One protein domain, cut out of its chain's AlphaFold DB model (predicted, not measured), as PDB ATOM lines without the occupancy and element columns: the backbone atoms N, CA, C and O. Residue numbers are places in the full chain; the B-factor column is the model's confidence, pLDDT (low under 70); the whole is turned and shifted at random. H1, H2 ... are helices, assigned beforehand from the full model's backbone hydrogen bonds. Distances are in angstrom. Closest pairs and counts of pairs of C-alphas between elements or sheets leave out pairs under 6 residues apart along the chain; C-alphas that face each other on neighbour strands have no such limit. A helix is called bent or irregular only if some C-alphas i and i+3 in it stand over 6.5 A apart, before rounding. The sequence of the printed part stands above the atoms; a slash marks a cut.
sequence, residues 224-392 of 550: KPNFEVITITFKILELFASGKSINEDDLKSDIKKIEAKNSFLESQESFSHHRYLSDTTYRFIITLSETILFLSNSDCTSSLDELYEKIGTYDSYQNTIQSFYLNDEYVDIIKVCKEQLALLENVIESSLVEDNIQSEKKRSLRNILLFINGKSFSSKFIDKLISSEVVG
ATOM      1  N   LYS A 224     274.135 263.048 279.298       82.31
ATOM      2  CA  LYS A 224     273.897 262.972 280.749       82.31
ATOM      3  C   LYS A 224     274.155 264.312 281.454       82.31
ATOM      4  O   LYS A 224     273.266 264.732 282.195       82.31
ATOM      5  N   PRO A 225     275.307 264.992 281.253       74.31
ATOM      6  CA  PRO A 225     275.545 266.303 281.852       74.31
ATOM      7  C   PRO A 225     274.483 267.331 281.463       74.31
ATOM      8  O   PRO A 225     273.916 267.973 282.347       74.31
ATOM      9  N   ASN A 226     274.157 267.430 280.170       74.56
ATOM     10  CA  ASN A 226     273.166 268.391 279.696       74.56
ATOM     11  C   ASN A 226     271.770 268.070 280.225       74.56
ATOM     12  O   ASN A 226     271.101 268.961 280.735       74.56
ATOM     13  N   PHE A 227     271.350 266.805 280.224       80.38
ATOM     14  CA  PHE A 227     270.060 266.403 280.785       80.38
ATOM     15  C   PHE A 227     269.881 266.823 282.249       80.38
ATOM     16  O   PHE A 227     268.819 267.321 282.631       80.38
ATOM     17  N   GLU A 228     270.905 266.619 283.083       75.88
ATOM     18  CA  GLU A 228     270.861 267.007 284.495       75.88
ATOM     19  C   GLU A 228     270.656 268.512 284.650       75.88
ATOM     20  O   GLU A 228     269.763 268.930 285.390       75.88
ATOM     21  N   VAL A 229     271.419 269.313 283.910       72.31
ATOM     22  CA  VAL A 229     271.327 270.772 283.993       72.31
ATOM     23  C   VAL A 229     270.033 271.302 283.414       72.31
ATOM     24  O   VAL A 229     269.393 272.125 284.061       72.31
ATOM     25  N   ILE A 230     269.563 270.766 282.288       74.50
ATOM     26  CA  ILE A 230     268.241 271.085 281.732       74.50
ATOM     27  C   ILE A 230     267.156 270.824 282.769       74.50
ATOM     28  O   ILE A 230     266.314 271.682 283.014       74.50
ATOM     29  N   THR A 231     267.192 269.658 283.417       77.62
ATOM     30  CA  THR A 231     266.166 269.279 284.392       77.62
ATOM     31  C   THR A 231     266.165 270.222 285.597       77.62
ATOM     32  O   THR A 231     265.097 270.653 286.026       77.62
ATOM     33  N   ILE A 232     267.341 270.557 286.147       74.31
ATOM     34  CA  ILE A 232     267.455 271.505 287.270       74.31
ATOM     35  C   ILE A 232     266.936 272.882 286.843       74.31
ATOM     36  O   ILE A 232     266.109 273.472 287.530       74.31
ATOM     37  N   THR A 233     267.352 273.350 285.669       71.94
ATOM     38  CA  THR A 233     266.978 274.655 285.111       71.94
ATOM     39  C   THR A 233     265.481 274.801 284.932       71.94
ATOM     40  O   THR A 233     264.879 275.742 285.440       71.94
ATOM     41  N   PHE A 234     264.859 273.866 284.212       73.94
ATOM     42  CA  PHE A 234     263.429 273.926 283.944       73.94
ATOM     43  C   PHE A 234     262.625 273.802 285.228       73.94
ATOM     44  O   PHE A 234     261.647 274.520 285.392       73.94
ATOM     45  N   LYS A 235     263.071 272.973 286.177       74.69
ATOM     46  CA  LYS A 235     262.447 272.898 287.498       74.69
ATOM     47  C   LYS A 235     262.500 274.247 288.225       74.69
ATOM     48  O   LYS A 235     261.493 274.650 288.797       74.69
ATOM     49  N   ILE A 236     263.638 274.942 288.200       72.00
ATOM     50  CA  ILE A 236     263.793 276.278 288.794       72.00
ATOM     51  C   ILE A 236     262.855 277.286 288.107       72.00
ATOM     52  O   ILE A 236     262.073 277.955 288.780       72.00
ATOM     53  N   LEU A 237     262.868 277.346 286.773       72.12
ATOM     54  CA  LEU A 237     262.009 278.239 285.984       72.12
ATOM     55  C   LEU A 237     260.514 277.974 286.210       72.12
ATOM     56  O   LEU A 237     259.741 278.916 286.350       72.12
ATOM     57  N   GLU A 238     260.102 276.708 286.281       73.88
ATOM     58  CA  GLU A 238     258.714 276.314 286.548       73.88
ATOM     59  C   GLU A 238     258.291 276.636 287.984       73.88
ATOM     60  O   GLU A 238     257.162 277.079 288.211       73.88
ATOM     61  N   LEU A 239     259.185 276.458 288.964       70.75
ATOM     62  CA  LEU A 239     258.940 276.896 290.339       70.75
ATOM     63  C   LEU A 239     258.723 278.409 290.393       70.75
ATOM     64  O   LEU A 239     257.745 278.843 291.005       70.75
ATOM     65  N   PHE A 240     259.558 279.188 289.700       71.50
ATOM     66  CA  PHE A 240     259.383 280.633 289.579       71.50
ATOM     67  C   PHE A 240     258.051 280.987 288.920       71.50
ATOM     68  O   PHE A 240     257.239 281.683 289.528       71.50
ATOM     69  N   ALA A 241     257.776 280.436 287.737       69.94
ATOM     70  CA  ALA A 241     256.520 280.622 287.016       69.94
ATOM     71  C   ALA A 241     255.294 280.338 287.912       69.94
ATOM     72  O   ALA A 241     254.349 281.122 287.979       69.94
ATOM     73  N   SER A 242     255.341 279.274 288.720       71.81
ATOM     74  CA  SER A 242     254.223 278.883 289.586       71.81
ATOM     75  C   SER A 242     253.854 279.892 290.687       71.81
ATOM     76  O   SER A 242     252.814 279.725 291.327       71.81
ATOM     77  N   GLY A 243     254.682 280.913 290.944       66.38
ATOM     78  CA  GLY A 243     254.435 281.937 291.965       66.38
ATOM     79  C   GLY A 243     254.504 281.423 293.409       66.38
ATOM     80  O   GLY A 243     254.095 282.125 294.334       66.38
ATOM     81  N   LYS A 244     254.999 280.196 293.621       68.19
ATOM     82  CA  LYS A 244     255.235 279.628 294.955       68.19
ATOM     83  C   LYS A 244     256.378 280.369 295.655       68.19
ATOM     84  O   LYS A 244     257.299 280.853 295.003       68.19
ATOM     85  N   SER A 245     256.332 280.433 296.989       64.94
ATOM     86  CA  SER A 245     257.422 281.007 297.787       64.94
ATOM     87  C   SER A 245     258.723 280.251 297.524       64.94
ATOM     88  O   SER A 245     258.766 279.026 297.652       64.94
ATOM     89  N   ILE A 246     259.768 280.989 297.168       65.75
ATOM     90  CA  ILE A 246     261.084 280.441 296.854       65.75
ATOM     91  C   ILE A 246     261.805 280.166 298.172       65.75
ATOM     92  O   ILE A 246     261.953 281.070 298.992       65.75
ATOM     93  N   ASN A 247     262.239 278.925 298.381       73.50
ATOM     94  CA  ASN A 247     263.168 278.615 299.458       73.50
ATOM     95  C   ASN A 247     264.587 278.947 298.985       73.50
ATOM     96  O   ASN A 247     265.091 278.360 298.025       73.50
ATOM     97  N   GLU A 248     265.212 279.901 299.656       71.50
ATOM     98  CA  GLU A 248     266.547 280.385 299.336       71.50
ATOM     99  C   GLU A 248     267.621 279.291 299.428       71.50
ATOM    100  O   GLU A 248     268.493 279.212 298.559       71.50
ATOM    101  N   ASP A 249     267.549 278.426 300.441       78.75
ATOM    102  CA  ASP A 249     268.544 277.370 300.645       78.75
ATOM    103  C   ASP A 249     268.498 276.331 299.520       78.75
ATOM    104  O   ASP A 249     269.539 275.861 299.047       78.75
ATOM    105  N   ASP A 250     267.292 276.023 299.037       75.44
ATOM    106  CA  ASP A 250     267.091 275.119 297.907       75.44
ATOM    107  C   ASP A 250     267.653 275.729 296.615       75.44
ATOM    108  O   ASP A 250     268.364 275.050 295.872       75.44
ATOM    109  N   LEU A 251     267.413 277.026 296.377       75.00
ATOM    110  CA  LEU A 251     267.921 277.725 295.194       75.00
ATOM    111  C   LEU A 251     269.453 277.827 295.207       75.00
ATOM    112  O   LEU A 251     270.092 277.512 294.206       75.00
ATOM    113  N   LYS A 252     270.065 278.181 296.346       77.69
ATOM    114  CA  LYS A 252     271.532 278.192 296.508       77.69
ATOM    115  C   LYS A 252     272.140 276.806 296.296       77.69
ATOM    116  O   LYS A 252     273.202 276.682 295.684       77.69
ATOM    117  N   SER A 253     271.485 275.762 296.804       82.44
ATOM    118  CA  SER A 253     271.902 274.370 296.607       82.44
ATOM    119  C   SER A 253     271.874 273.978 295.130       82.44
ATOM    120  O   SER A 253     272.816 273.356 294.639       82.44
ATOM    121  N   ASP A 254     270.825 274.366 294.404       75.88
ATOM    122  CA  ASP A 254     270.703 274.059 292.984       75.88
ATOM    123  C   ASP A 254     271.669 274.887 292.115       75.88
ATOM    124  O   ASP A 254     272.310 274.303 291.240       75.88
ATOM    125  N   ILE A 255     271.890 276.178 292.409       75.75
ATOM    126  CA  ILE A 255     272.927 277.003 291.753       75.75
ATOM    127  C   ILE A 255     274.304 276.348 291.904       75.75
ATOM    128  O   ILE A 255     274.972 276.100 290.902       75.75
ATOM    129  N   LYS A 256     274.688 275.942 293.123       81.56
ATOM    130  CA  LYS A 256     275.972 275.258 293.368       81.56
ATOM    131  C   LYS A 256     276.127 273.962 292.574       81.56
ATOM    132  O   LYS A 256     277.234 273.627 292.155       81.56
ATOM    133  N   LYS A 257     275.042 273.207 292.364       80.12
ATOM    134  CA  LYS A 257     275.078 271.996 291.523       80.12
ATOM    135  C   LYS A 257     275.345 272.345 290.061       80.12
ATOM    136  O   LYS A 257     276.107 271.628 289.415       80.12
ATOM    137  N   ILE A 258     274.735 273.417 289.552       73.31
ATOM    138  CA  ILE A 258     274.951 273.895 288.179       73.31
ATOM    139  C   ILE A 258     276.388 274.409 288.025       73.31
ATOM    140  O   ILE A 258     277.070 274.001 287.089       73.31
ATOM    141  N   GLU A 259     276.881 275.215 288.966       75.44
ATOM    142  CA  GLU A 259     278.252 275.746 288.974       75.44
ATOM    143  C   GLU A 259     279.305 274.639 289.020       75.44
ATOM    144  O   GLU A 259     280.188 274.600 288.169       75.44
ATOM    145  N   ALA A 260     279.185 273.686 289.952       77.62
ATOM    146  CA  ALA A 260     280.119 272.563 290.053       77.62
ATOM    147  C   ALA A 260     280.174 271.748 288.752       77.62
ATOM    148  O   ALA A 260     281.225 271.232 288.365       77.62
ATOM    149  N   LYS A 261     279.038 271.643 288.056       69.75
ATOM    150  CA  LYS A 261     278.956 270.969 286.765       69.75
ATOM    151  C   LYS A 261     279.552 271.819 285.639       69.75
ATOM    152  O   LYS A 261     280.253 271.253 284.804       69.75
ATOM    153  N   ASN A 262     279.361 273.141 285.657       68.06
ATOM    154  CA  ASN A 262     280.031 274.049 284.725       68.06
ATOM    155  C   ASN A 262     281.556 273.970 284.883       68.06
ATOM    156  O   ASN A 262     282.262 273.745 283.909       68.06
ATOM    157  N   SER A 263     282.070 274.023 286.116       68.25
ATOM    158  CA  SER A 263     283.508 273.898 286.393       68.25
ATOM    159  C   SER A 263     284.074 272.533 285.992       68.25
ATOM    160  O   SER A 263     285.199 272.443 285.499       68.25
ATOM    161  N   PHE A 264     283.300 271.451 286.144       65.69
ATOM    162  CA  PHE A 264     283.688 270.143 285.611       65.69
ATOM    163  C   PHE A 264     283.828 270.173 284.082       65.69
ATOM    164  O   PHE A 264     284.823 269.664 283.563       65.69
ATOM    165  N   LEU A 265     282.886 270.795 283.366       60.00
ATOM    166  CA  LEU A 265     282.977 270.983 281.913       60.00
ATOM    167  C   LEU A 265     284.166 271.879 281.530       60.00
ATOM    168  O   LEU A 265     284.854 271.598 280.550       60.00
ATOM    169  N   GLU A 266     284.459 272.909 282.327       60.69
ATOM    170  CA  GLU A 266     285.612 273.793 282.129       60.69
ATOM    171  C   GLU A 266     286.969 273.090 282.337       60.69
ATOM    172  O   GLU A 266     287.963 273.457 281.707       60.69
ATOM    173  N   SER A 267     287.022 272.068 283.197       58.28
ATOM    174  CA  SER A 267     288.247 271.314 283.507       58.28
ATOM    175  C   SER A 267     288.654 270.295 282.436       58.28
ATOM    176  O   SER A 267     289.777 269.791 282.454       58.28
ATOM    177  N   GLN A 268     287.764 269.982 281.490       55.44
ATOM    178  CA  GLN A 268     288.078 269.098 280.371       55.44
ATOM    179  C   GLN A 268     288.891 269.889 279.325       55.44
ATOM    180  O   GLN A 268     288.396 270.857 278.743       55.44
ATOM    181  N   GLU A 269     290.144 269.484 279.083       39.59
ATOM    182  CA  GLU A 269     291.114 270.175 278.203       39.59
ATOM    183  C   GLU A 269     290.713 270.231 276.716       39.59
ATOM    184  O   GLU A 269     291.336 270.947 275.933       39.59
ATOM    185  N   SER A 270     289.672 269.509 276.284       42.47
ATOM    186  CA  SER A 270     289.243 269.578 274.887       42.47
ATOM    187  C   SER A 270     288.478 270.878 274.619       42.47
ATOM    188  O   SER A 270     287.378 271.068 275.147       42.47
ATOM    189  N   PHE A 271     289.019 271.728 273.742       42.00
ATOM    190  CA  PHE A 271     288.317 272.832 273.074       42.00
ATOM    191  C   PHE A 271     287.237 272.287 272.131       42.00
ATOM    192  O   PHE A 271     287.303 272.419 270.912       42.00
ATOM    193  N   SER A 272     286.244 271.605 272.686       49.97
ATOM    194  CA  SER A 272     285.096 271.159 271.921       49.97
ATOM    195  C   SER A 272     283.970 272.175 272.062       49.97
ATOM    196  O   SER A 272     283.701 272.684 273.147       49.97
ATOM    197  N   HIS A 273     283.310 272.492 270.951       47.62
ATOM    198  CA  HIS A 273     282.170 273.414 270.888       47.62
ATOM    199  C   HIS A 273     281.047 273.029 271.877       47.62
ATOM    200  O   HIS A 273     280.380 273.908 272.423       47.62
ATOM    201  N   HIS A 274     280.973 271.732 272.211       50.09
ATOM    202  CA  HIS A 274     280.263 271.125 273.344       50.09
ATOM    203  C   HIS A 274     280.341 271.955 274.631       50.09
ATOM    204  O   HIS A 274     279.335 272.281 275.264       50.09
ATOM    205  N   ARG A 275     281.569 272.337 274.993       56.56
ATOM    206  CA  ARG A 275     281.878 273.099 276.193       56.56
ATOM    207  C   ARG A 275     281.361 274.520 276.095       56.56
ATOM    208  O   ARG A 275     280.776 274.976 277.058       56.56
ATOM    209  N   TYR A 276     281.557 275.215 274.977       55.94
ATOM    210  CA  TYR A 276     281.193 276.632 274.866       55.94
ATOM    211  C   TYR A 276     279.677 276.841 274.896       55.94
ATOM    212  O   TYR A 276     279.187 277.777 275.515       55.94
ATOM    213  N   LEU A 277     278.924 275.951 274.251       53.75
ATOM    214  CA  LEU A 277     277.468 276.025 274.201       53.75
ATOM    215  C   LEU A 277     276.818 275.589 275.518       53.75
ATOM    216  O   LEU A 277     275.881 276.237 275.991       53.75
ATOM    217  N   SER A 278     277.348 274.527 276.130       59.88
ATOM    218  CA  SER A 278     276.977 274.153 277.492       59.88
ATOM    219  C   SER A 278     277.321 275.303 278.435       59.88
ATOM    220  O   SER A 278     276.427 275.827 279.072       59.88
ATOM    221  N   ASP A 279     278.540 275.835 278.416       65.06
ATOM    222  CA  ASP A 279     278.944 277.005 279.207       65.06
ATOM    223  C   ASP A 279     278.022 278.219 278.974       65.06
ATOM    224  O   ASP A 279     277.570 278.841 279.928       65.06
ATOM    225  N   THR A 280     277.616 278.489 277.731       64.94
ATOM    226  CA  THR A 280     276.665 279.567 277.390       64.94
ATOM    227  C   THR A 280     275.240 279.287 277.870       64.94
ATOM    228  O   THR A 280     274.476 280.202 278.159       64.94
ATOM    229  N   THR A 281     274.817 278.036 277.963       66.19
ATOM    230  CA  THR A 281     273.515 277.728 278.563       66.19
ATOM    231  C   THR A 281     273.632 277.834 280.084       66.19
ATOM    232  O   THR A 281     272.809 278.471 280.732       66.19
ATOM    233  N   TYR A 282     274.706 277.293 280.658       71.12
ATOM    234  CA  TYR A 282     274.948 277.227 282.093       71.12
ATOM    235  C   TYR A 282     275.134 278.607 282.703       71.12
ATOM    236  O   TYR A 282     274.478 278.902 283.697       71.12
ATOM    237  N   ARG A 283     275.970 279.475 282.121       73.38
ATOM    238  CA  ARG A 283     276.158 280.822 282.662       73.38
ATOM    239  C   ARG A 283     274.856 281.633 282.574       73.38
ATOM    240  O   ARG A 283     274.572 282.340 283.525       73.38
ATOM    241  N   PHE A 284     274.010 281.464 281.547       74.12
ATOM    242  CA  PHE A 284     272.715 282.159 281.439       74.12
ATOM    243  C   PHE A 284     271.848 281.748 282.620       74.12
ATOM    244  O   PHE A 284     271.261 282.588 283.295       74.12
ATOM    245  N   ILE A 285     271.799 280.440 282.885       72.62
ATOM    246  CA  ILE A 285     270.996 279.874 283.961       72.62
ATOM    247  C   ILE A 285     271.528 280.327 285.318       72.62
ATOM    248  O   ILE A 285     270.729 280.695 286.176       72.62
ATOM    249  N   ILE A 286     272.849 280.302 285.519       74.81
ATOM    250  CA  ILE A 286     273.498 280.769 286.748       74.81
ATOM    251  C   ILE A 286     273.160 282.244 286.954       74.81
ATOM    252  O   ILE A 286     272.580 282.582 287.977       74.81
ATOM    253  N   THR A 287     273.399 283.097 285.958       77.00
ATOM    254  CA  THR A 287     273.114 284.535 286.021       77.00
ATOM    255  C   THR A 287     271.637 284.818 286.284       77.00
ATOM    256  O   THR A 287     271.315 285.640 287.140       77.00
ATOM    257  N   LEU A 288     270.718 284.117 285.614       77.38
ATOM    258  CA  LEU A 288     269.283 284.248 285.864       77.38
ATOM    259  C   LEU A 288     268.918 283.808 287.289       77.38
ATOM    260  O   LEU A 288     268.165 284.495 287.975       77.38
ATOM    261  N   SER A 289     269.470 282.688 287.753       77.12
ATOM    262  CA  SER A 289     269.199 282.152 289.090       77.12
ATOM    263  C   SER A 289     269.749 283.065 290.187       77.12
ATOM    264  O   SER A 289     269.049 283.328 291.162       77.12
ATOM    265  N   GLU A 290     270.961 283.597 290.014       79.38
ATOM    266  CA  GLU A 290     271.579 284.585 290.904       79.38
ATOM    267  C   GLU A 290     270.794 285.901 290.916       79.38
ATOM    268  O   GLU A 290     270.557 286.462 291.983       79.38
ATOM    269  N   THR A 291     270.319 286.360 289.752       82.06
ATOM    270  CA  THR A 291     269.475 287.560 289.646       82.06
ATOM    271  C   THR A 291     268.187 287.383 290.438       82.06
ATOM    272  O   THR A 291     267.806 288.247 291.226       82.06
ATOM    273  N   ILE A 292     267.510 286.246 290.264       79.75
ATOM    274  CA  ILE A 292     266.264 285.988 290.980       79.75
ATOM    275  C   ILE A 292     266.521 285.829 292.484       79.75
ATOM    276  O   ILE A 292     265.765 286.376 293.288       79.75
ATOM    277  N   LEU A 293     267.608 285.153 292.869       79.25
ATOM    278  CA  LEU A 293     268.023 285.033 294.265       79.25
ATOM    279  C   LEU A 293     268.245 286.418 294.897       79.25
ATOM    280  O   LEU A 293     267.667 286.711 295.945       79.25
ATOM    281  N   PHE A 294     268.995 287.295 294.228       84.56
ATOM    282  CA  PHE A 294     269.265 288.662 294.676       84.56
ATOM    283  C   PHE A 294     267.998 289.509 294.843       84.56
ATOM    284  O   PHE A 294     267.883 290.282 295.799       84.56
ATOM    285  N   LEU A 295     267.033 289.363 293.931       81.88
ATOM    286  CA  LEU A 295     265.746 290.056 294.011       81.88
ATOM    287  C   LEU A 295     264.822 289.472 295.090       81.88
ATOM    288  O   LEU A 295     263.933 290.172 295.575       81.88
ATOM    289  N   SER A 296     265.023 288.206 295.470       75.44
ATOM    290  CA  SER A 296     264.226 287.525 296.494       75.44
ATOM    291  C   SER A 296     264.687 287.778 297.937       75.44
ATOM    292  O   SER A 296     263.875 287.589 298.841       75.44
ATOM    293  N   ASN A 297     265.933 288.228 298.166       73.56
ATOM    294  CA  ASN A 297     266.502 288.401 299.511       73.56
ATOM    295  C   ASN A 297     267.217 289.760 299.741       73.56
ATOM    296  O   ASN A 297     267.771 290.370 298.821       73.56
ATOM    297  N   SER A 298     267.232 290.229 300.997       57.94
ATOM    298  CA  SER A 298     268.033 291.352 301.503       57.94
ATOM    299  C   SER A 298     269.523 291.022 301.636       57.94
ATOM    300  O   SER A 298     270.340 291.879 301.317       57.94
ATOM    301  N   ASP A 299     269.870 289.785 302.011       57.06
ATOM    302  CA  ASP A 299     271.224 289.403 302.466       57.06
ATOM    303  C   ASP A 299     272.076 288.723 301.377       57.06
ATOM    304  O   ASP A 299     273.021 287.979 301.659       57.06
ATOM    305  N   CYS A 300     271.723 288.918 300.105       60.62
ATOM    306  CA  CYS A 300     272.443 288.309 298.992       60.62
ATOM    307  C   CYS A 300     273.902 288.794 298.957       60.62
ATOM    308  O   CYS A 300     274.169 289.991 298.999       60.62
ATOM    309  N   THR A 301     274.849 287.858 298.860       53.81
ATOM    310  CA  THR A 301     276.291 288.150 298.888       53.81
ATOM    311  C   THR A 301     276.812 288.780 297.598       53.81
ATOM    312  O   THR A 301     277.854 289.421 297.624       53.81
ATOM    313  N   SER A 302     276.115 288.576 296.478       63.59
ATOM    314  CA  SER A 302     276.461 289.168 295.181       63.59
ATOM    315  C   SER A 302     276.062 290.640 295.146       63.59
ATOM    316  O   SER A 302     274.906 290.969 295.435       63.59
ATOM    317  N   SER A 303     276.999 291.514 294.780       74.81
ATOM    318  CA  SER A 303     276.704 292.939 294.605       74.81
ATOM    319  C   SER A 303     275.877 293.175 293.333       74.81
ATOM    320  O   SER A 303     275.860 292.352 292.414       74.81
ATOM    321  N   LEU A 304     275.169 294.308 293.277       80.12
ATOM    322  CA  LEU A 304     274.417 294.704 292.083       80.12
ATOM    323  C   LEU A 304     275.350 294.850 290.866       80.12
ATOM    324  O   LEU A 304     275.021 294.360 289.788       80.12
ATOM    325  N   ASP A 305     276.537 295.430 291.067       78.06
ATOM    326  CA  ASP A 305     277.558 295.624 290.030       78.06
ATOM    327  C   ASP A 305     278.060 294.293 289.446       78.06
ATOM    328  O   ASP A 305     278.172 294.147 288.229       78.06
ATOM    329  N   GLU A 306     278.300 293.285 290.296       79.44
ATOM    330  CA  GLU A 306     278.710 291.945 289.851       79.44
ATOM    331  C   GLU A 306     277.637 291.278 288.981       79.44
ATOM    332  O   GLU A 306     277.947 290.639 287.969       79.44
ATOM    333  N   LEU A 307     276.360 291.421 289.353       79.06
ATOM    334  CA  LEU A 307     275.242 290.895 288.565       79.06
ATOM    335  C   LEU A 307     275.138 291.594 287.211       79.06
ATOM    336  O   LEU A 307     274.916 290.936 286.192       79.06
ATOM    337  N   TYR A 308     275.348 292.908 287.180       79.88
ATOM    338  CA  TYR A 308     275.385 293.665 285.939       79.88
ATOM    339  C   TYR A 308     276.514 293.274 285.014       79.88
ATOM    340  O   TYR A 308     276.287 293.152 283.812       79.88
ATOM    341  N   GLU A 309     277.715 293.064 285.543       80.19
ATOM    342  CA  GLU A 309     278.847 292.612 284.747       80.19
ATOM    343  C   GLU A 309     278.569 291.220 284.159       80.19
ATOM    344  O   GLU A 309     278.765 290.991 282.962       80.19
ATOM    345  N   LYS A 310     278.006 290.300 284.950       77.38
ATOM    346  CA  LYS A 310     277.597 288.962 284.483       77.38
ATOM    347  C   LYS A 310     276.503 289.009 283.407       77.38
ATOM    348  O   LYS A 310     276.568 288.280 282.422       77.38
ATOM    349  N   ILE A 311     275.515 289.886 283.549       74.94
ATOM    350  CA  ILE A 311     274.463 290.086 282.539       74.94
ATOM    351  C   ILE A 311     275.008 290.804 281.294       74.94
ATOM    352  O   ILE A 311     274.653 290.476 280.164       74.94
ATOM    353  N   GLY A 312     275.895 291.779 281.478       70.31
ATOM    354  CA  GLY A 312     276.505 292.564 280.407       70.31
ATOM    355  C   GLY A 312     277.500 291.762 279.572       70.31
ATOM    356  O   GLY A 312     277.538 291.914 278.352       70.31
ATOM    357  N   THR A 313     278.256 290.861 280.201       69.50
ATOM    358  CA  THR A 313     279.076 289.874 279.486       69.50
ATOM    359  C   THR A 313     278.196 288.991 278.604       69.50
ATOM    360  O   THR A 313     278.554 288.751 277.459       69.50
ATOM    361  N   TYR A 314     276.994 288.617 279.047       63.97
ATOM    362  CA  TYR A 314     276.020 287.917 278.202       63.97
ATOM    363  C   TYR A 314     275.577 288.695 276.965       63.97
ATOM    364  O   TYR A 314     275.559 288.141 275.867       63.97
ATOM    365  N   ASP A 315     275.241 289.976 277.120       57.72
ATOM    366  CA  ASP A 315     274.866 290.839 275.992       57.72
ATOM    367  C   ASP A 315     276.027 291.042 275.005       57.72
ATOM    368  O   ASP A 315     275.803 291.153 273.802       57.72
ATOM    369  N   SER A 316     277.282 291.054 275.466       56.16
ATOM    370  CA  SER A 316     278.432 291.097 274.552       56.16
ATOM    371  C   SER A 316     278.638 289.759 273.837       56.16
ATOM    372  O   SER A 316     278.955 289.741 272.643       56.16
ATOM    373  N   TYR A 317     278.350 288.644 274.518       54.88
ATOM    374  CA  TYR A 317     278.285 287.328 273.898       54.88
ATOM    375  C   TYR A 317     277.109 287.196 272.915       54.88
ATOM    376  O   TYR A 317     277.246 286.418 271.979       54.88
ATOM    377  N   GLN A 318     276.011 287.965 273.017       49.50
ATOM    378  CA  GLN A 318     274.878 287.896 272.069       49.50
ATOM    379  C   GLN A 318     275.284 288.090 270.606       49.50
ATOM    380  O   GLN A 318     274.746 287.405 269.742       49.50
ATOM    381  N   ASN A 319     276.255 288.956 270.306       46.09
ATOM    382  CA  ASN A 319     276.739 289.130 268.928       46.09
ATOM    383  C   ASN A 319     277.511 287.899 268.427       46.09
ATOM    384  O   ASN A 319     277.432 287.551 267.253       46.09
ATOM    385  N   THR A 320     278.206 287.208 269.330       46.47
ATOM    386  CA  THR A 320     278.837 285.904 269.077       46.47
ATOM    387  C   THR A 320     277.808 284.768 269.088       46.47
ATOM    388  O   THR A 320     278.082 283.691 268.575       46.47
ATOM    389  N   ILE A 321     276.628 284.994 269.676       45.50
ATOM    390  CA  ILE A 321     275.592 283.992 269.916       45.50
ATOM    391  C   ILE A 321     274.409 284.067 268.944       45.50
ATOM    392  O   ILE A 321     273.695 283.080 268.778       45.50
ATOM    393  N   GLN A 322     274.221 285.165 268.213       41.16
ATOM    394  CA  GLN A 322     273.271 285.224 267.096       41.16
ATOM    395  C   GLN A 322     273.562 284.151 266.027       41.16
ATOM    396  O   GLN A 322     272.654 283.769 265.293       41.16
ATOM    397  N   SER A 323     274.776 283.583 265.988       42.31
ATOM    398  CA  SER A 323     275.108 282.404 265.175       42.31
ATOM    399  C   SER A 323     274.568 281.073 265.730       42.31
ATOM    400  O   SER A 323     274.518 280.100 264.986       42.31
ATOM    401  N   PHE A 324     274.138 281.014 267.000       43.19
ATOM    402  CA  PHE A 324     273.683 279.794 267.689       43.19
ATOM    403  C   PHE A 324     272.210 279.447 267.549       43.19
ATOM    404  O   PHE A 324     271.809 278.379 268.015       43.19
ATOM    405  N   TYR A 325     271.393 280.329 266.970       47.75
ATOM    406  CA  TYR A 325     269.936 280.229 267.089       47.75
ATOM    407  C   TYR A 325     269.497 279.998 268.549       47.75
ATOM    408  O   TYR A 325     268.640 279.147 268.796       47.75
ATOM    409  N   LEU A 326     270.074 280.719 269.533       51.28
ATOM    410  CA  LEU A 326     269.396 280.826 270.833       51.28
ATOM    411  C   LEU A 326     267.966 281.289 270.537       51.28
ATOM    412  O   LEU A 326     267.781 282.276 269.827       51.28
ATOM    413  N   ASN A 327     266.966 280.566 271.041       57.25
ATOM    414  CA  ASN A 327     265.579 280.991 270.889       57.25
ATOM    415  C   ASN A 327     265.416 282.385 271.523       57.25
ATOM    416  O   ASN A 327     265.947 282.612 272.617       57.25
ATOM    417  N   ASP A 328     264.666 283.277 270.867       63.53
ATOM    418  CA  ASP A 328     264.421 284.664 271.302       63.53
ATOM    419  C   ASP A 328     263.982 284.734 272.777       63.53
ATOM    420  O   ASP A 328     264.288 285.687 273.483       63.53
ATOM    421  N   GLU A 329     263.359 283.668 273.289       68.31
ATOM    422  CA  GLU A 329     262.990 283.480 274.697       68.31
ATOM    423  C   GLU A 329     264.137 283.707 275.699       68.31
ATOM    424  O   GLU A 329     263.937 284.404 276.688       68.31
ATOM    425  N   TYR A 330     265.333 283.142 275.483       71.88
ATOM    426  CA  TYR A 330     266.458 283.293 276.424       71.88
ATOM    427  C   TYR A 330     267.017 284.720 276.391       71.88
ATOM    428  O   TYR A 330     267.271 285.332 277.428       71.88
ATOM    429  N   VAL A 331     267.168 285.257 275.181       72.94
ATOM    430  CA  VAL A 331     267.637 286.624 274.932       72.94
ATOM    431  C   VAL A 331     266.694 287.639 275.573       72.94
ATOM    432  O   VAL A 331     267.138 288.514 276.319       72.94
ATOM    433  N   ASP A 332     265.389 287.475 275.361       77.50
ATOM    434  CA  ASP A 332     264.370 288.343 275.933       77.50
ATOM    435  C   ASP A 332     264.418 288.345 277.469       77.50
ATOM    436  O   ASP A 332     264.206 289.381 278.094       77.50
ATOM    437  N   ILE A 333     264.713 287.204 278.098       77.25
ATOM    438  CA  ILE A 333     264.730 287.093 279.561       77.25
ATOM    439  C   ILE A 333     265.937 287.784 280.168       77.25
ATOM    440  O   ILE A 333     265.760 288.528 281.132       77.25
ATOM    441  N   ILE A 334     267.135 287.608 279.599       78.81
ATOM    442  CA  ILE A 334     268.298 288.399 280.035       78.81
ATOM    443  C   ILE A 334     267.999 289.881 279.888       78.81
ATOM    444  O   ILE A 334     268.268 290.649 280.811       78.81
ATOM    445  N   LYS A 335     267.400 290.278 278.765       81.06
ATOM    446  CA  LYS A 335     267.052 291.672 278.516       81.06
ATOM    447  C   LYS A 335     266.101 292.217 279.582       81.06
ATOM    448  O   LYS A 335     266.379 293.264 280.159       81.06
ATOM    449  N   VAL A 336     265.035 291.487 279.913       86.94
ATOM    450  CA  VAL A 336     264.098 291.880 280.978       86.94
ATOM    451  C   VAL A 336     264.799 291.942 282.336       86.94
ATOM    452  O   VAL A 336     264.613 292.915 283.065       86.94
ATOM    453  N   CYS A 337     265.632 290.956 282.681       86.25
ATOM    454  CA  CYS A 337     266.420 290.969 283.916       86.25
ATOM    455  C   CYS A 337     267.327 292.203 283.998       86.25
ATOM    456  O   CYS A 337     267.316 292.900 285.012       86.25
ATOM    457  N   LYS A 338     268.047 292.514 282.917       85.62
ATOM    458  CA  LYS A 338     268.914 293.688 282.807       85.62
ATOM    459  C   LYS A 338     268.141 294.988 283.010       85.62
ATOM    460  O   LYS A 338     268.563 295.843 283.782       85.62
ATOM    461  N   GLU A 339     266.993 295.121 282.347       88.19
ATOM    462  CA  GLU A 339     266.119 296.290 282.475       88.19
ATOM    463  C   GLU A 339     265.589 296.456 283.907       88.19
ATOM    464  O   GLU A 339     265.523 297.578 284.406       88.19
ATOM    465  N   GLN A 340     265.241 295.364 284.599       89.94
ATOM    466  CA  GLN A 340     264.784 295.450 285.992       89.94
ATOM    467  C   GLN A 340     265.908 295.850 286.957       89.94
ATOM    468  O   GLN A 340     265.672 296.650 287.862       89.94
ATOM    469  N   LEU A 341     267.129 295.346 286.762       87.12
ATOM    470  CA  LEU A 341     268.272 295.754 287.584       87.12
ATOM    471  C   LEU A 341     268.640 297.233 287.364       87.12
ATOM    472  O   LEU A 341     268.936 297.916 288.342       87.12
ATOM    473  N   ALA A 342     268.480 297.756 286.139       86.00
ATOM    474  CA  ALA A 342     268.606 299.189 285.807       86.00
ATOM    475  C   ALA A 342     267.655 300.082 286.568       86.00
ATOM    476  O   ALA A 342     268.041 301.151 287.046       86.00
ATOM    477  N   LEU A 343     266.418 299.647 286.743       85.75
ATOM    478  CA  LEU A 343     265.481 300.398 287.563       85.75
ATOM    479  C   LEU A 343     265.906 300.398 289.037       85.75
ATOM    480  O   LEU A 343     265.820 301.438 289.687       85.75
ATOM    481  N   LEU A 344     266.410 299.273 289.550       85.75
ATOM    482  CA  LEU A 344     266.843 299.164 290.942       85.75
ATOM    483  C   LEU A 344     268.091 300.006 291.247       85.75
ATOM    484  O   LEU A 344     268.135 300.650 292.292       85.75
ATOM    485  N   GLU A 345     269.075 300.034 290.349       85.25
ATOM    486  CA  GLU A 345     270.290 300.849 290.488       85.25
ATOM    487  C   GLU A 345     269.951 302.334 290.652       85.25
ATOM    488  O   GLU A 345     270.350 302.957 291.633       85.25
ATOM    489  N   ASN A 346     269.086 302.861 289.776       83.50
ATOM    490  CA  ASN A 346     268.599 304.241 289.863       83.50
ATOM    491  C   ASN A 346     267.913 304.540 291.209       83.50
ATOM    492  O   ASN A 346     268.007 305.652 291.736       83.50
ATOM    493  N   VAL A 347     267.197 303.567 291.783       83.50
ATOM    494  CA  VAL A 347     266.572 303.717 293.106       83.50
ATOM    495  C   VAL A 347     267.623 303.740 294.213       83.50
ATOM    496  O   VAL A 347     267.515 304.570 295.109       83.50
ATOM    497  N   ILE A 348     268.646 302.889 294.155       82.69
ATOM    498  CA  ILE A 348     269.735 302.874 295.144       82.69
ATOM    499  C   ILE A 348     270.528 304.187 295.103       82.69
ATOM    500  O   ILE A 348     270.818 304.752 296.154       82.69
ATOM    501  N   GLU A 349     270.819 304.716 293.913       81.69
ATOM    502  CA  GLU A 349     271.517 306.001 293.759       81.69
ATOM    503  C   GLU A 349     270.700 307.191 294.290       81.69
ATOM    504  O   GLU A 349     271.266 308.173 294.776       81.69
ATOM    505  N   SER A 350     269.367 307.114 294.216       78.75
ATOM    506  CA  SER A 350     268.463 308.211 294.589       78.75
ATOM    507  C   SER A 350     267.837 308.098 295.988       78.75
ATOM    508  O   SER A 350     267.310 309.094 296.489       78.75
ATOM    509  N   SER A 351     267.887 306.932 296.647       72.06
ATOM    510  CA  SER A 351     267.193 306.651 297.916       72.06
ATOM    511  C   SER A 351     268.125 306.062 298.980       72.06
ATOM    512  O   SER A 351     268.660 304.973 298.821       72.06
ATOM    513  N   LEU A 352     268.211 306.723 300.141       71.06
ATOM    514  CA  LEU A 352     268.955 306.240 301.321       71.06
ATOM    515  C   LEU A 352     268.126 305.325 302.250       71.06
ATOM    516  O   LEU A 352     268.596 304.954 303.323       71.06
ATOM    517  N   VAL A 353     266.877 305.003 301.889       78.56
ATOM    518  CA  VAL A 353     265.944 304.252 302.748       78.56
ATOM    519  C   VAL A 353     265.853 302.789 302.315       78.56
ATOM    520  O   VAL A 353     265.447 302.491 301.192       78.56
ATOM    521  N   GLU A 354     266.161 301.881 303.240       76.88
ATOM    522  CA  GLU A 354     266.182 300.428 303.029       76.88
ATOM    523  C   GLU A 354     264.814 299.855 302.608       76.88
ATOM    524  O   GLU A 354     264.735 299.029 301.696       76.88
ATOM    525  N   ASP A 355     263.717 300.365 303.177       78.44
ATOM    526  CA  ASP A 355     262.350 299.942 302.833       78.44
ATOM    527  C   ASP A 355     261.995 300.195 301.357       78.44
ATOM    528  O   ASP A 355     261.320 299.375 300.722       78.44
ATOM    529  N   ASN A 356     262.479 301.300 300.776       81.44
ATOM    530  CA  ASN A 356     262.243 301.623 299.365       81.44
ATOM    531  C   ASN A 356     262.959 300.627 298.444       81.44
ATOM    532  O   ASN A 356     262.378 300.171 297.457       81.44
ATOM    533  N   ILE A 357     264.189 300.244 298.798       81.19
ATOM    534  CA  ILE A 357     264.987 299.260 298.056       81.19
ATOM    535  C   ILE A 357     264.289 297.894 298.090       81.19
ATOM    536  O   ILE A 357     264.133 297.243 297.055       81.19
ATOM    537  N   GLN A 358     263.798 297.475 299.261       82.12
ATOM    538  CA  GLN A 358     263.073 296.209 299.408       82.12
ATOM    539  C   GLN A 358     261.756 296.179 298.625       82.12
ATOM    540  O   GLN A 358     261.395 295.156 298.037       82.12
ATOM    541  N   SER A 359     261.033 297.297 298.593       84.62
ATOM    542  CA  SER A 359     259.821 297.426 297.784       84.62
ATOM    543  C   SER A 359     260.118 297.274 296.287       84.62
ATOM    544  O   SER A 359     259.418 296.533 295.591       84.62
ATOM    545  N   GLU A 360     261.175 297.917 295.785       87.12
ATOM    546  CA  GLU A 360     261.511 297.860 294.358       87.12
ATOM    547  C   GLU A 360     262.069 296.491 293.935       87.12
ATOM    548  O   GLU A 360     261.719 295.992 292.862       87.12
ATOM    549  N   LYS A 361     262.832 295.808 294.803       86.06
ATOM    550  CA  LYS A 361     263.234 294.405 294.585       86.06
ATOM    551  C   LYS A 361     262.022 293.494 294.366       86.06
ATOM    552  O   LYS A 361     261.962 292.758 293.378       86.06
ATOM    553  N   LYS A 362     261.005 293.598 295.233       84.88
ATOM    554  CA  LYS A 362     259.751 292.826 295.106       84.88
ATOM    555  C   LYS A 362     259.012 293.134 293.804       84.88
ATOM    556  O   LYS A 362     258.455 292.227 293.182       84.88
ATOM    557  N   ARG A 363     258.999 294.400 293.380       88.31
ATOM    558  CA  ARG A 363     258.385 294.820 292.114       88.31
ATOM    559  C   ARG A 363     259.117 294.244 290.901       88.31
ATOM    560  O   ARG A 363     258.467 293.675 290.027       88.31
ATOM    561  N   SER A 364     260.442 294.335 290.887       87.88
ATOM    562  CA  SER A 364     261.303 293.779 289.837       87.88
ATOM    563  C   SER A 364     261.110 292.270 289.689       87.88
ATOM    564  O   SER A 364     260.867 291.769 288.589       87.88
ATOM    565  N   LEU A 365     261.106 291.550 290.818       85.19
ATOM    566  CA  LEU A 365     260.827 290.116 290.850       85.19
ATOM    567  C   LEU A 365     259.457 289.799 290.238       85.19
ATOM    568  O   LEU A 365     259.343 288.922 289.386       85.19
ATOM    569  N   ARG A 366     258.413 290.542 290.622       84.69
ATOM    570  CA  ARG A 366     257.061 290.356 290.079       84.69
ATOM    571  C   ARG A 366     257.010 290.557 288.560       84.69
ATOM    572  O   ARG A 366     256.320 289.793 287.889       84.69
ATOM    573  N   ASN A 367     257.716 291.546 288.019       87.81
ATOM    574  CA  ASN A 367     257.749 291.801 286.576       87.81
ATOM    575  C   ASN A 367     258.430 290.661 285.809       87.81
ATOM    576  O   ASN A 367     257.886 290.191 284.811       87.81
ATOM    577  N   ILE A 368     259.567 290.165 286.312       84.44
ATOM    578  CA  ILE A 368     260.258 288.999 285.737       84.44
ATOM    579  C   ILE A 368     259.345 287.767 285.774       84.44
ATOM    580  O   ILE A 368     259.211 287.070 284.771       84.44
ATOM    581  N   LEU A 369     258.653 287.526 286.892       81.12
ATOM    582  CA  LEU A 369     257.713 286.410 287.025       81.12
ATOM    583  C   LEU A 369     256.543 286.498 286.040       81.12
ATOM    584  O   LEU A 369     256.156 285.488 285.456       81.12
ATOM    585  N   LEU A 370     255.976 287.691 285.842       83.81
ATOM    586  CA  LEU A 370     254.917 287.907 284.853       83.81
ATOM    587  C   LEU A 370     255.419 287.650 283.429       83.81
ATOM    588  O   LEU A 370     254.710 287.023 282.644       83.81
ATOM    589  N   PHE A 371     256.638 288.093 283.114       85.25
ATOM    590  CA  PHE A 371     257.257 287.852 281.817       85.25
ATOM    591  C   PHE A 371     257.478 286.355 281.560       85.25
ATOM    592  O   PHE A 371     257.040 285.836 280.534       85.25
ATOM    593  N   ILE A 372     258.082 285.647 282.521       78.94
ATOM    594  CA  ILE A 372     258.315 284.198 282.452       78.94
ATOM    595  C   ILE A 372     256.990 283.441 282.316       78.94
ATOM    596  O   ILE A 372     256.881 282.564 281.471       78.94
ATOM    597  N   ASN A 373     255.958 283.806 283.080       79.00
ATOM    598  CA  ASN A 373     254.636 283.180 282.966       79.00
ATOM    599  C   ASN A 373     253.965 283.396 281.608       79.00
ATOM    600  O   ASN A 373     253.186 282.553 281.164       79.00
ATOM    601  N   GLY A 374     254.253 284.518 280.949       79.31
ATOM    602  CA  GLY A 374     253.795 284.787 279.590       79.31
ATOM    603  C   GLY A 374     254.574 284.030 278.508       79.31
ATOM    604  O   GLY A 374     254.093 283.941 277.379       79.31
ATOM    605  N   LYS A 375     255.755 283.481 278.821       75.50
ATOM    606  CA  LYS A 375     256.644 282.798 277.869       75.50
ATOM    607  C   LYS A 375     256.666 281.289 278.136       75.50
ATOM    608  O   LYS A 375     257.049 280.814 279.200       75.50
ATOM    609  N   SER A 376     256.290 280.499 277.134       68.06
ATOM    610  CA  SER A 376     256.419 279.039 277.187       68.06
ATOM    611  C   SER A 376     257.859 278.626 276.883       68.06
ATOM    612  O   SER A 376     258.204 278.464 275.719       68.06
ATOM    613  N   PHE A 377     258.674 278.356 277.904       68.25
ATOM    614  CA  PHE A 377     259.996 277.767 277.676       68.25
ATOM    615  C   PHE A 377     259.902 276.361 277.070       68.25
ATOM    616  O   PHE A 377     259.302 275.448 277.663       68.25
ATOM    617  N   SER A 378     260.553 276.179 275.921       68.19
ATOM    618  CA  SER A 378     260.595 274.916 275.179       68.19
ATOM    619  C   SER A 378     261.931 274.187 275.337       68.19
ATOM    620  O   SER A 378     262.993 274.729 275.032       68.19
ATOM    621  N   SER A 379     261.898 272.909 275.729       70.88
ATOM    622  CA  SER A 379     263.087 272.041 275.724       70.88
ATOM    623  C   SER A 379     263.493 271.582 274.316       70.88
ATOM    624  O   SER A 379     264.590 271.047 274.166       70.88
ATOM    625  N   LYS A 380     262.684 271.852 273.269       72.75
ATOM    626  CA  LYS A 380     263.070 271.607 271.862       72.75
ATOM    627  C   LYS A 380     264.337 272.355 271.478       72.75
ATOM    628  O   LYS A 380     265.143 271.835 270.721       72.75
ATOM    629  N   PHE A 381     264.505 273.567 272.003       69.81
ATOM    630  CA  PHE A 381     265.699 274.363 271.762       69.81
ATOM    631  C   PHE A 381     266.953 273.623 272.239       69.81
ATOM    632  O   PHE A 381     267.882 273.408 271.465       69.81
ATOM    633  N   ILE A 382     266.947 273.157 273.489       68.56
ATOM    634  CA  ILE A 382     268.112 272.476 274.052       68.56
ATOM    635  C   ILE A 382     268.307 271.095 273.417       68.56
ATOM    636  O   ILE A 382     269.442 270.680 273.207       68.56
ATOM    637  N   ASP A 383     267.231 270.403 273.035       74.88
ATOM    638  CA  ASP A 383     267.364 269.167 272.260       74.88
ATOM    639  C   ASP A 383     267.997 269.417 270.885       74.88
ATOM    640  O   ASP A 383     268.854 268.645 270.471       74.88
ATOM    641  N   LYS A 384     267.654 270.524 270.207       73.00
ATOM    642  CA  LYS A 384     268.289 270.931 268.943       73.00
ATOM    643  C   LYS A 384     269.774 271.200 269.132       73.00
ATOM    644  O   LYS A 384     270.579 270.748 268.324       73.00
ATOM    645  N   LEU A 385     270.133 271.892 270.211       67.62
ATOM    646  CA  LEU A 385     271.525 272.123 270.576       67.62
ATOM    647  C   LEU A 385     272.272 270.804 270.788       67.62
ATOM    648  O   LEU A 385     273.270 270.576 270.113       67.62
ATOM    649  N   ILE A 386     271.751 269.915 271.644       72.38
ATOM    650  CA  ILE A 386     272.330 268.583 271.888       72.38
ATOM    651  C   ILE A 386     272.437 267.805 270.572       72.38
ATOM    652  O   ILE A 386     273.459 267.190 270.304       72.38
ATOM    653  N   SER A 387     271.404 267.837 269.734       75.56
ATOM    654  CA  SER A 387     271.350 267.175 268.430       75.56
ATOM    655  C   SER A 387     272.488 267.625 267.518       75.56
ATOM    656  O   SER A 387     273.304 266.808 267.089       75.56
ATOM    657  N   SER A 388     272.569 268.927 267.248       70.12
ATOM    658  CA  SER A 388     273.627 269.526 266.431       70.12
ATOM    659  C   SER A 388     275.003 269.185 266.985       70.12
ATOM    660  O   SER A 388     275.897 268.751 266.264       70.12
ATOM    661  N   GLU A 389     275.136 269.290 268.298       68.25
ATOM    662  CA  GLU A 389     276.340 268.987 269.034       68.25
ATOM    663  C   GLU A 389     276.787 267.522 268.841       68.25
ATOM    664  O   GLU A 389     277.926 267.273 268.444       68.25
ATOM    665  N   VAL A 390     275.898 266.546 269.049       74.81
ATOM    666  CA  VAL A 390     276.194 265.114 268.869       74.81
ATOM    667  C   VAL A 390     276.564 264.787 267.429       74.81
ATOM    668  O   VAL A 390     277.517 264.046 267.179       74.81
ATOM    669  N   VAL A 391     275.801 265.328 266.484       71.69
ATOM    670  CA  VAL A 391     276.013 265.095 265.057       71.69
ATOM    671  C   VAL A 391     277.312 265.762 264.585       71.69
ATOM    672  O   VAL A 391     277.854 265.404 263.544       71.69
ATOM    673  N   GLY A 392     277.878 266.651 265.399       63.12
ATOM    674  CA  GLY A 392     279.109 267.372 265.128       63.12
ATOM    675  C   GLY A 392     278.874 268.693 264.416       63.12
ATOM    676  O   GLY A 392     279.857 269.399 264.228       63.12
TER     677      GLY A 392
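Overview. This is residues 224 to 392 of the 550 residues of an uncharacterized protein of Photobacterium lipolyticum (UniProt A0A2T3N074). A long helix, H3, runs through the middle of an elongated bundle, with the hairpin H1 and H2 packed along one side of it and H4 and H5 along another. H6 folds back along H5 and crosses one end of H3, while the shorter H7 packs near the other end, by the first residues of H3. The printed part has 169 residues, with seven named helices in the order H1 to H7 and no named strand; the class is all helix. It is compact, with a radius of gyration of the C-alphas of 16.3 A, and spans 55 by 31 by 30 A.

Along the chain. H3, residues 273 to 296, is 34.3 A long, from C-alpha 273 at (282.170, 273.414, 270.888) to C-alpha 296 at (264.226, 287.525, 296.494). Before it come H1, residues 224 to 241, 25.5 A, beginning at C-alpha 224 at (273.897, 262.972, 280.749), and H2, residues 248 to 267, 28.4 A. After it come H4, residues 304 to 324, 28.6 A, H5, residues 328 to 350, 33.4 A, and H6, residues 354 to 374, 30.8 A. H7, residues 379 to 391, is 18.1 A long and ends at C-alpha 391 at (276.013, 265.095, 265.057). H4 has a kink of 52 degrees near residue 318; it is neither bent nor irregular, but only just: C-alphas 320 and 323 are 6.4 A apart.

Arrangement. H3 is the hub, touching the six other helices. H1, H2, H3, H4, H5 and H7 form an up and down bundle, helices side by side, each running against the one before. H2 and H3, a hairpin, touch at a shallow tilt of 21 degrees, opposite ways; their closest C-alphas, Leu 265 and Arg 275, are 6.2 A apart. H1 touches H3 residues 278 to 289 alone, closest at C-alphas Thr 233 and Ile 285, 6.7 A. H3 and H4 touch at 34 degrees, a shallow tilt only just short of steep, closest at C-alphas Thr 287 and Lys 310, 6.5 A. H5 and H6, a hairpin, touch at a shallow tilt of 13 degrees, closest at C-alphas Gln 340 and Ser 364, 5.4 A. H6 touches H3 with residues 361 to 365 alone, at a steep tilt of 47 degrees; C-alphas Leu 295 and Lys 361 are closest, 5.1 A. H7 and H3 only just touch, with 3 pairs of C-alphas within 8 A, closest at His 274 and Glu 389, 6.2 A. H6 and H7 are apart. Every O i to N i+4 pair is within hydrogen-bond range in H1, H2, H5, H6 and H7; in H3 19 of 20 are, and in H4 13 of 17.

Size, cuts and confidence. The C-alphas farthest apart, Leu 352 and Val 391, are 55.3 A apart. The printed part has no cut and no long link. Mean pLDDT of the printed part is 71.8; 56 residues are under 70, among them 261 to 281 and 313 to 329.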